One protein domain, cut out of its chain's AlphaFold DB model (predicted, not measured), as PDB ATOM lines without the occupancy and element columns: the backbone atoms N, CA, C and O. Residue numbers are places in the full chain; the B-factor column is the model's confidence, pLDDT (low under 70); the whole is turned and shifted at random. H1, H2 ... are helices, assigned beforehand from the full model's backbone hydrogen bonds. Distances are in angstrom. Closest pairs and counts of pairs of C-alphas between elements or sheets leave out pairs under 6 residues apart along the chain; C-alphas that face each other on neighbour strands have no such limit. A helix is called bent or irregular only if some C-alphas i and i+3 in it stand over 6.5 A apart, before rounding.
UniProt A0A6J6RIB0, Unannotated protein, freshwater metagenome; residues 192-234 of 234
ATOM      1  N   ALA A 192     130.686 140.174 165.037       64.12
ATOM      2  CA  ALA A 192     131.603 140.522 166.120       64.12
ATOM      3  C   ALA A 192     133.041 140.747 165.616       64.12
ATOM      4  O   ALA A 192     133.696 141.696 166.035       64.12
ATOM      5  N   ASP A 193     133.506 139.940 164.659       64.62
ATOM      6  CA  ASP A 193     134.848 140.059 164.072       64.62
ATOM      7  C   ASP A 193     134.911 141.064 162.910       64.62
ATOM      8  O   ASP A 193     135.997 141.434 162.460       64.62
ATOM      9  N   CYS A 194     133.754 141.519 162.418       68.44
ATOM     10  CA  CYS A 194     133.625 142.471 161.316       68.44
ATOM     11  C   CYS A 194     134.340 143.786 161.611       68.44
ATOM     12  O   CYS A 194     135.153 144.230 160.807       68.44
ATOM     13  N   ALA A 195     134.124 144.350 162.801       71.88
ATOM     14  CA  ALA A 195     134.758 145.602 163.203       71.88
ATOM     15  C   ALA A 195     136.296 145.516 163.248       71.88
ATOM     16  O   ALA A 195     136.968 146.519 163.031       71.88
ATOM     17  N   THR A 196     136.851 144.330 163.506       74.44
ATOM     18  CA  THR A 196     138.302 144.111 163.576       74.44
ATOM     19  C   THR A 196     138.917 143.902 162.194       74.44
ATOM     20  O   THR A 196     140.017 144.366 161.927       74.44
ATOM     21  N   GLN A 197     138.218 143.184 161.316       73.62
ATOM     22  CA  GLN A 197     138.735 142.758 160.010       73.62
ATOM     23  C   GLN A 197     138.398 143.741 158.878       73.62
ATOM     24  O   GLN A 197     139.083 143.764 157.863       73.62
ATOM     25  N   ASN A 198     137.349 144.549 159.044       79.75
ATOM     26  CA  ASN A 198     136.935 145.617 158.136       79.75
ATOM     27  C   ASN A 198     136.488 146.831 158.972       79.75
ATOM     28  O   ASN A 198     135.290 147.130 159.078       79.75
ATOM     29  N   PRO A 199     137.439 147.499 159.646       81.25
ATOM     30  CA  PRO A 199     137.130 148.611 160.531       81.25
ATOM     31  C   PRO A 199     136.428 149.716 159.751       81.25
ATOM     32  O   PRO A 199     136.887 150.109 158.687       81.25
ATOM     33  N   ALA A 200     135.317 150.231 160.283       84.75
ATOM     34  CA  ALA A 200     134.522 151.288 159.648       84.75
ATOM     35  C   ALA A 200     134.073 150.991 158.198       84.75
ATOM     36  O   ALA A 200     133.854 151.928 157.432       84.75
ATOM     37  N   ASP A 201     133.936 149.712 157.839       81.88
ATOM     38  CA  ASP A 201     133.499 149.256 156.515       81.88
ATOM     39  C   ASP A 201     134.340 149.789 155.337       81.88
ATOM     40  O   ASP A 201     133.841 150.086 154.253       81.88
ATOM     41  N   ILE A 202     135.653 149.934 155.535       88.81
ATOM     42  CA  ILE A 202     136.553 150.482 154.511       88.81
ATOM     43  C   ILE A 202     136.671 149.650 153.241       88.81
ATOM     44  O   ILE A 202     137.026 150.200 152.200       88.81
ATOM     45  N   ALA A 203     136.361 148.354 153.288       87.38
ATOM     46  CA  ALA A 203     136.329 147.510 152.098       87.38
ATOM     47  C   ALA A 203     135.375 148.061 151.020       87.38
ATOM     48  O   ALA A 203     135.638 147.877 149.833       87.38
ATOM     49  N   TYR A 204     134.330 148.800 151.414       87.44
ATOM     50  CA  TYR A 204     133.412 149.475 150.495       87.44
ATOM     51  C   TYR A 204     134.124 150.416 149.508       87.44
ATOM     52  O   TYR A 204     133.691 150.563 148.366       87.44
ATOM     53  N   GLU A 205     135.246 151.023 149.907       90.56
ATOM     54  CA  GLU A 205     135.987 151.970 149.062       90.56
ATOM     55  C   GLU A 205     136.680 151.292 147.867       90.56
ATOM     56  O   GLU A 205     137.046 151.960 146.899       90.56
ATOM     57  N   LEU A 206     136.839 149.966 147.910       88.25
ATOM     58  CA  LEU A 206     137.304 149.154 146.781       88.25
ATOM     59  C   LEU A 206     136.158 148.768 145.834       88.25
ATOM     60  O   LEU A 206     136.396 148.411 144.681       88.25
ATOM     61  N   GLY A 207     134.913 148.864 146.301       86.69
ATOM     62  CA  GLY A 207     133.706 148.556 145.551       86.69
ATOM     63  C   GLY A 207     132.675 147.799 146.384       86.69
ATOM     64  O   GLY A 207     132.914 147.359 147.505       86.69
ATOM     65  N   HIS A 208     131.501 147.597 145.795       81.00
ATOM     66  CA  HIS A 208     130.435 146.790 146.387       81.00
ATOM     67  C   HIS A 208     130.808 145.298 146.354       81.00
ATOM     68  O   HIS A 208     131.499 144.876 145.429       81.00
ATOM     69  N   SER A 209     130.268 144.483 147.270       79.94
ATOM     70  CA  SER A 209     130.477 143.019 147.368       79.94
ATOM     71  C   SER A 209     131.710 142.583 148.184       79.94
ATOM     72  O   SER A 209     132.340 143.381 148.869       79.94
ATOM     73  N   ALA A 210     132.016 141.285 148.142       79.62
ATOM     74  CA  ALA A 210     133.001 140.580 148.959       79.62
ATOM     75  C   ALA A 210     134.458 140.846 148.540       79.62
ATOM     76  O   ALA A 210     135.166 139.934 148.118       79.62
ATOM     77  N   GLN A 211     134.916 142.092 148.648       85.19
ATOM     78  CA  GLN A 211     136.210 142.532 148.108       85.19
ATOM     79  C   GLN A 211     137.401 141.674 148.574       85.19
ATOM     80  O   GLN A 211     138.259 141.325 147.765       85.19
ATOM     81  N   TYR A 212     137.427 141.237 149.837       81.38
ATOM     82  CA  TYR A 212     138.514 140.383 150.336       81.38
ATOM     83  C   TYR A 212     138.475 138.948 149.797       81.38
ATOM     84  O   TYR A 212     139.515 138.330 149.586       81.38
ATOM     85  N   LEU A 213     137.286 138.415 149.495       79.25
ATOM     86  CA  LEU A 213     137.160 137.132 148.796       79.25
ATOM     87  C   LEU A 213     137.696 137.232 147.359       79.25
ATOM     88  O   LEU A 213     138.297 136.285 146.848       79.25
ATOM     89  N   LEU A 214     137.510 138.394 146.731       82.94
ATOM     90  CA  LEU A 214     137.986 138.702 145.381       82.94
ATOM     91  C   LEU A 214     139.494 139.005 145.315       82.94
ATOM     92  O   LEU A 214     140.005 139.297 144.239       82.94
ATOM     93  N   GLY A 215     140.212 138.884 146.436       83.50
ATOM     94  CA  GLY A 215     141.672 138.974 146.491       83.50
ATOM     95  C   GLY A 215     142.219 140.307 146.995       83.50
ATOM     96  O   GLY A 215     143.436 140.444 147.090       83.50
ATOM     97  N   HIS A 216     141.364 141.269 147.351       85.75
ATOM     98  CA  HIS A 216     141.821 142.487 148.013       85.75
ATOM     99  C   HIS A 216     142.201 142.241 149.474       85.75
ATOM    100  O   HIS A 216     141.702 141.330 150.134       85.75
ATOM    101  N   THR A 217     143.064 143.099 149.997       86.94
ATOM    102  CA  THR A 217     143.531 143.057 151.382       86.94
ATOM    103  C   THR A 217     143.014 144.248 152.187       86.94
ATOM    104  O   THR A 217     142.534 145.242 151.638       86.94
ATOM    105  N   LEU A 218     143.158 144.177 153.514       85.69
ATOM    106  CA  LEU A 218     142.894 145.315 154.396       85.69
ATOM    107  C   LEU A 218     143.738 146.539 154.002       85.69
ATOM    108  O   LEU A 218     143.212 147.645 153.930       85.69
ATOM    109  N   ALA A 219     145.010 146.328 153.656       90.00
ATOM    110  CA  ALA A 219     145.910 147.397 153.228       90.00
ATOM    111  C   ALA A 219     145.425 148.095 151.943       90.00
ATOM    112  O   ALA A 219     145.512 149.319 151.833       90.00
ATOM    113  N   ASP A 220     144.858 147.342 150.993       92.06
ATOM    114  CA  ASP A 220     144.256 147.924 149.787       92.06
ATOM    115  C   ASP A 220     143.073 148.837 150.144       92.06
ATOM    116  O   ASP A 220     142.948 149.942 149.609       92.06
ATOM    117  N   ALA A 221     142.230 148.398 151.084       89.81
ATOM    118  CA  ALA A 221     141.070 149.156 151.549       89.81
ATOM    119  C   ALA A 221     141.476 150.423 152.319       89.81
ATOM    120  O   ALA A 221     140.922 151.498 152.085       89.81
ATOM    121  N   GLU A 222     142.489 150.336 153.184       92.12
ATOM    122  CA  GLU A 222     143.047 151.486 153.902       92.12
ATOM    123  C   GLU A 222     143.619 152.526 152.928       92.12
ATOM    124  O   GLU A 222     143.356 153.728 153.055       92.12
ATOM    125  N   ALA A 223     144.336 152.071 151.894       93.88
ATOM    126  CA  ALA A 223     144.864 152.938 150.847       93.88
ATOM    127  C   ALA A 223     143.746 153.608 150.026       93.88
ATOM    128  O   ALA A 223     143.853 154.792 149.682       93.88
ATOM    129  N   ALA A 224     142.667 152.883 149.712       92.50
ATOM    130  CA  ALA A 224     141.494 153.436 149.037       92.50
ATOM    131  C   ALA A 224     140.798 154.501 149.902       92.50
ATOM    132  O   ALA A 224     140.561 155.622 149.438       92.50
ATOM    133  N   GLN A 225     140.577 154.214 151.187       92.75
ATOM    134  CA  GLN A 225     139.959 155.154 152.117       92.75
ATOM    135  C   GLN A 225     140.797 156.430 152.296       92.75
ATOM    136  O   GLN A 225     140.249 157.537 152.315       92.75
ATOM    137  N   ALA A 226     142.125 156.313 152.390       92.62
ATOM    138  CA  ALA A 226     143.018 157.466 152.499       92.62
ATOM    139  C   ALA A 226     142.873 158.419 151.299       92.62
ATOM    140  O   ALA A 226     142.789 159.639 151.477       92.62
ATOM    141  N   LYS A 227     142.758 157.872 150.079       92.12
ATOM    142  CA  LYS A 227     142.515 158.661 148.858       92.12
ATOM    143  C   LYS A 227     141.172 159.390 148.911       92.12
ATOM    144  O   LYS A 227     141.102 160.570 148.565       92.12
ATOM    145  N   VAL A 228     140.115 158.720 149.371       90.56
ATOM    146  CA  VAL A 228     138.776 159.318 149.500       90.56
ATOM    147  C   VAL A 228     138.766 160.443 150.535       90.56
ATOM    148  O   VAL A 228     138.232 161.520 150.261       90.56
ATOM    149  N   ARG A 229     139.418 160.252 151.690       90.94
ATOM    150  CA  ARG A 229     139.568 161.293 152.722       90.94
ATOM    151  C   ARG A 229     140.310 162.519 152.191       90.94
ATOM    152  O   ARG A 229     139.810 163.629 152.345       90.94
ATOM    153  N   ALA A 230     141.432 162.319 151.499       91.50
ATOM    154  CA  ALA A 230     142.213 163.406 150.903       91.50
ATOM    155  C   ALA A 230     141.440 164.186 149.823       91.50
ATOM    156  O   ALA A 230     141.668 165.381 149.634       91.50
ATOM    157  N   LYS A 231     140.520 163.522 149.110       90.56
ATOM    158  CA  LYS A 231     139.638 164.173 148.132       90.56
ATOM    159  C   LYS A 231     138.549 165.017 148.797       90.56
ATOM    160  O   LYS A 231     138.186 166.042 148.243       90.56
ATOM    161  N   ARG A 232     138.029 164.599 149.957       88.06
ATOM    162  CA  ARG A 232     136.989 165.335 150.706       88.06
ATOM    163  C   ARG A 232     137.521 166.559 151.458       88.06
ATOM    164  O   ARG A 232     136.734 167.420 151.822       88.06
ATOM    165  N   SER A 233     138.825 166.619 151.717       81.81
ATOM    166  CA  SER A 233     139.484 167.746 152.392       81.81
ATOM    167  C   SER A 233     139.967 168.853 151.446       81.81
ATOM    168  O   SER A 233     140.669 169.757 151.894       81.81
ATOM    169  N   ARG A 234     139.674 168.752 150.145       70.38
ATOM    170  CA  ARG A 234     139.964 169.763 149.118       70.38
ATOM    171  C   ARG A 234     138.663 170.394 148.652       70.38
ATOM    172  O   ARG A 234     138.700 171.606 148.368       70.38
TER     173      ARG A 234
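This is residues 192 to 234 of the 234 residues of the protein "Unannotated protein" of freshwater metagenome (UniProt A0A6J6RIB0). One helix, H3, forms the long arm of an elongated model, and the short, irregular helix H2 crosses it near its first turns; beyond the start of H2 sits a small turn of helix, H1. The long link from H2 to H3 loops round at the same end of the model as H1, while residues 229 to 234, at the other end, stick out freely. The printed part has 43 residues with three named helices, in the order H1, H2, H3, and no named strand; its class is all helix. It is only just compact, close to loose, with a radius of gyration of the C-alphas of 10.6 A, and its C-alphas span 33 by 21 by 16 A.

H1, residues 192 to 197, is close to but not clearly touching H2, residues 199 to 206; their closest C-alphas, those of Ala 195 and Asp 201, are 7.7 A apart. H1 and H2 run the same way at a steep tilt of 56 degrees. H2 touches H3, residues 218 to 232, with 14 pairs of C-alphas within 8 A, the closest being those of Ala 203 and Ala 221 at 5.0 A. H2 and H3 stand about perpendicular, at 82 degrees, with their centres 8.8 A apart. H1 is close to but not clearly touching H3; their closest C-alphas, those of Gln 197 and Leu 218, are 7.4 A apart, and their lines stand about perpendicular, at 75 degrees. In H3 every O i to N i+4 pair is within hydrogen-bond range, against 1 of 2 in H1 and 0 of 4 in H2, where 4 of 5 O i to N i+3 pairs are within range.

H1 begins at C-alpha 192, at (131.603, 140.522, 166.120), and measures 9.7 A from first to last C-alpha. H1 is only just irregular: C-alphas 192 and 195 are 6.7 A apart. H2 measures 13.8 A and is irregular, with C-alphas 200 and 203 8.6 A apart. H3 begins at C-alpha 218, at (142.894, 145.315, 154.396), ends at C-alpha 232, at (136.989, 165.335, 150.706), and is 21.2 A long.

The C-alphas of Ala 192 and Arg 234, the two farthest apart, are 34.8 A apart. The printed part has no cut and ends at residue 234, the chain's last residue. The link from H1 to H2 is tight, with 1 residue, and the link from H2 to H3 is long, with 11 residues. The residues that stand free are 229 to 234, of which 229 to 232 belong to H3. The mean pLDDT of the printed part is 84.1; residues 192 to 194 are under 70.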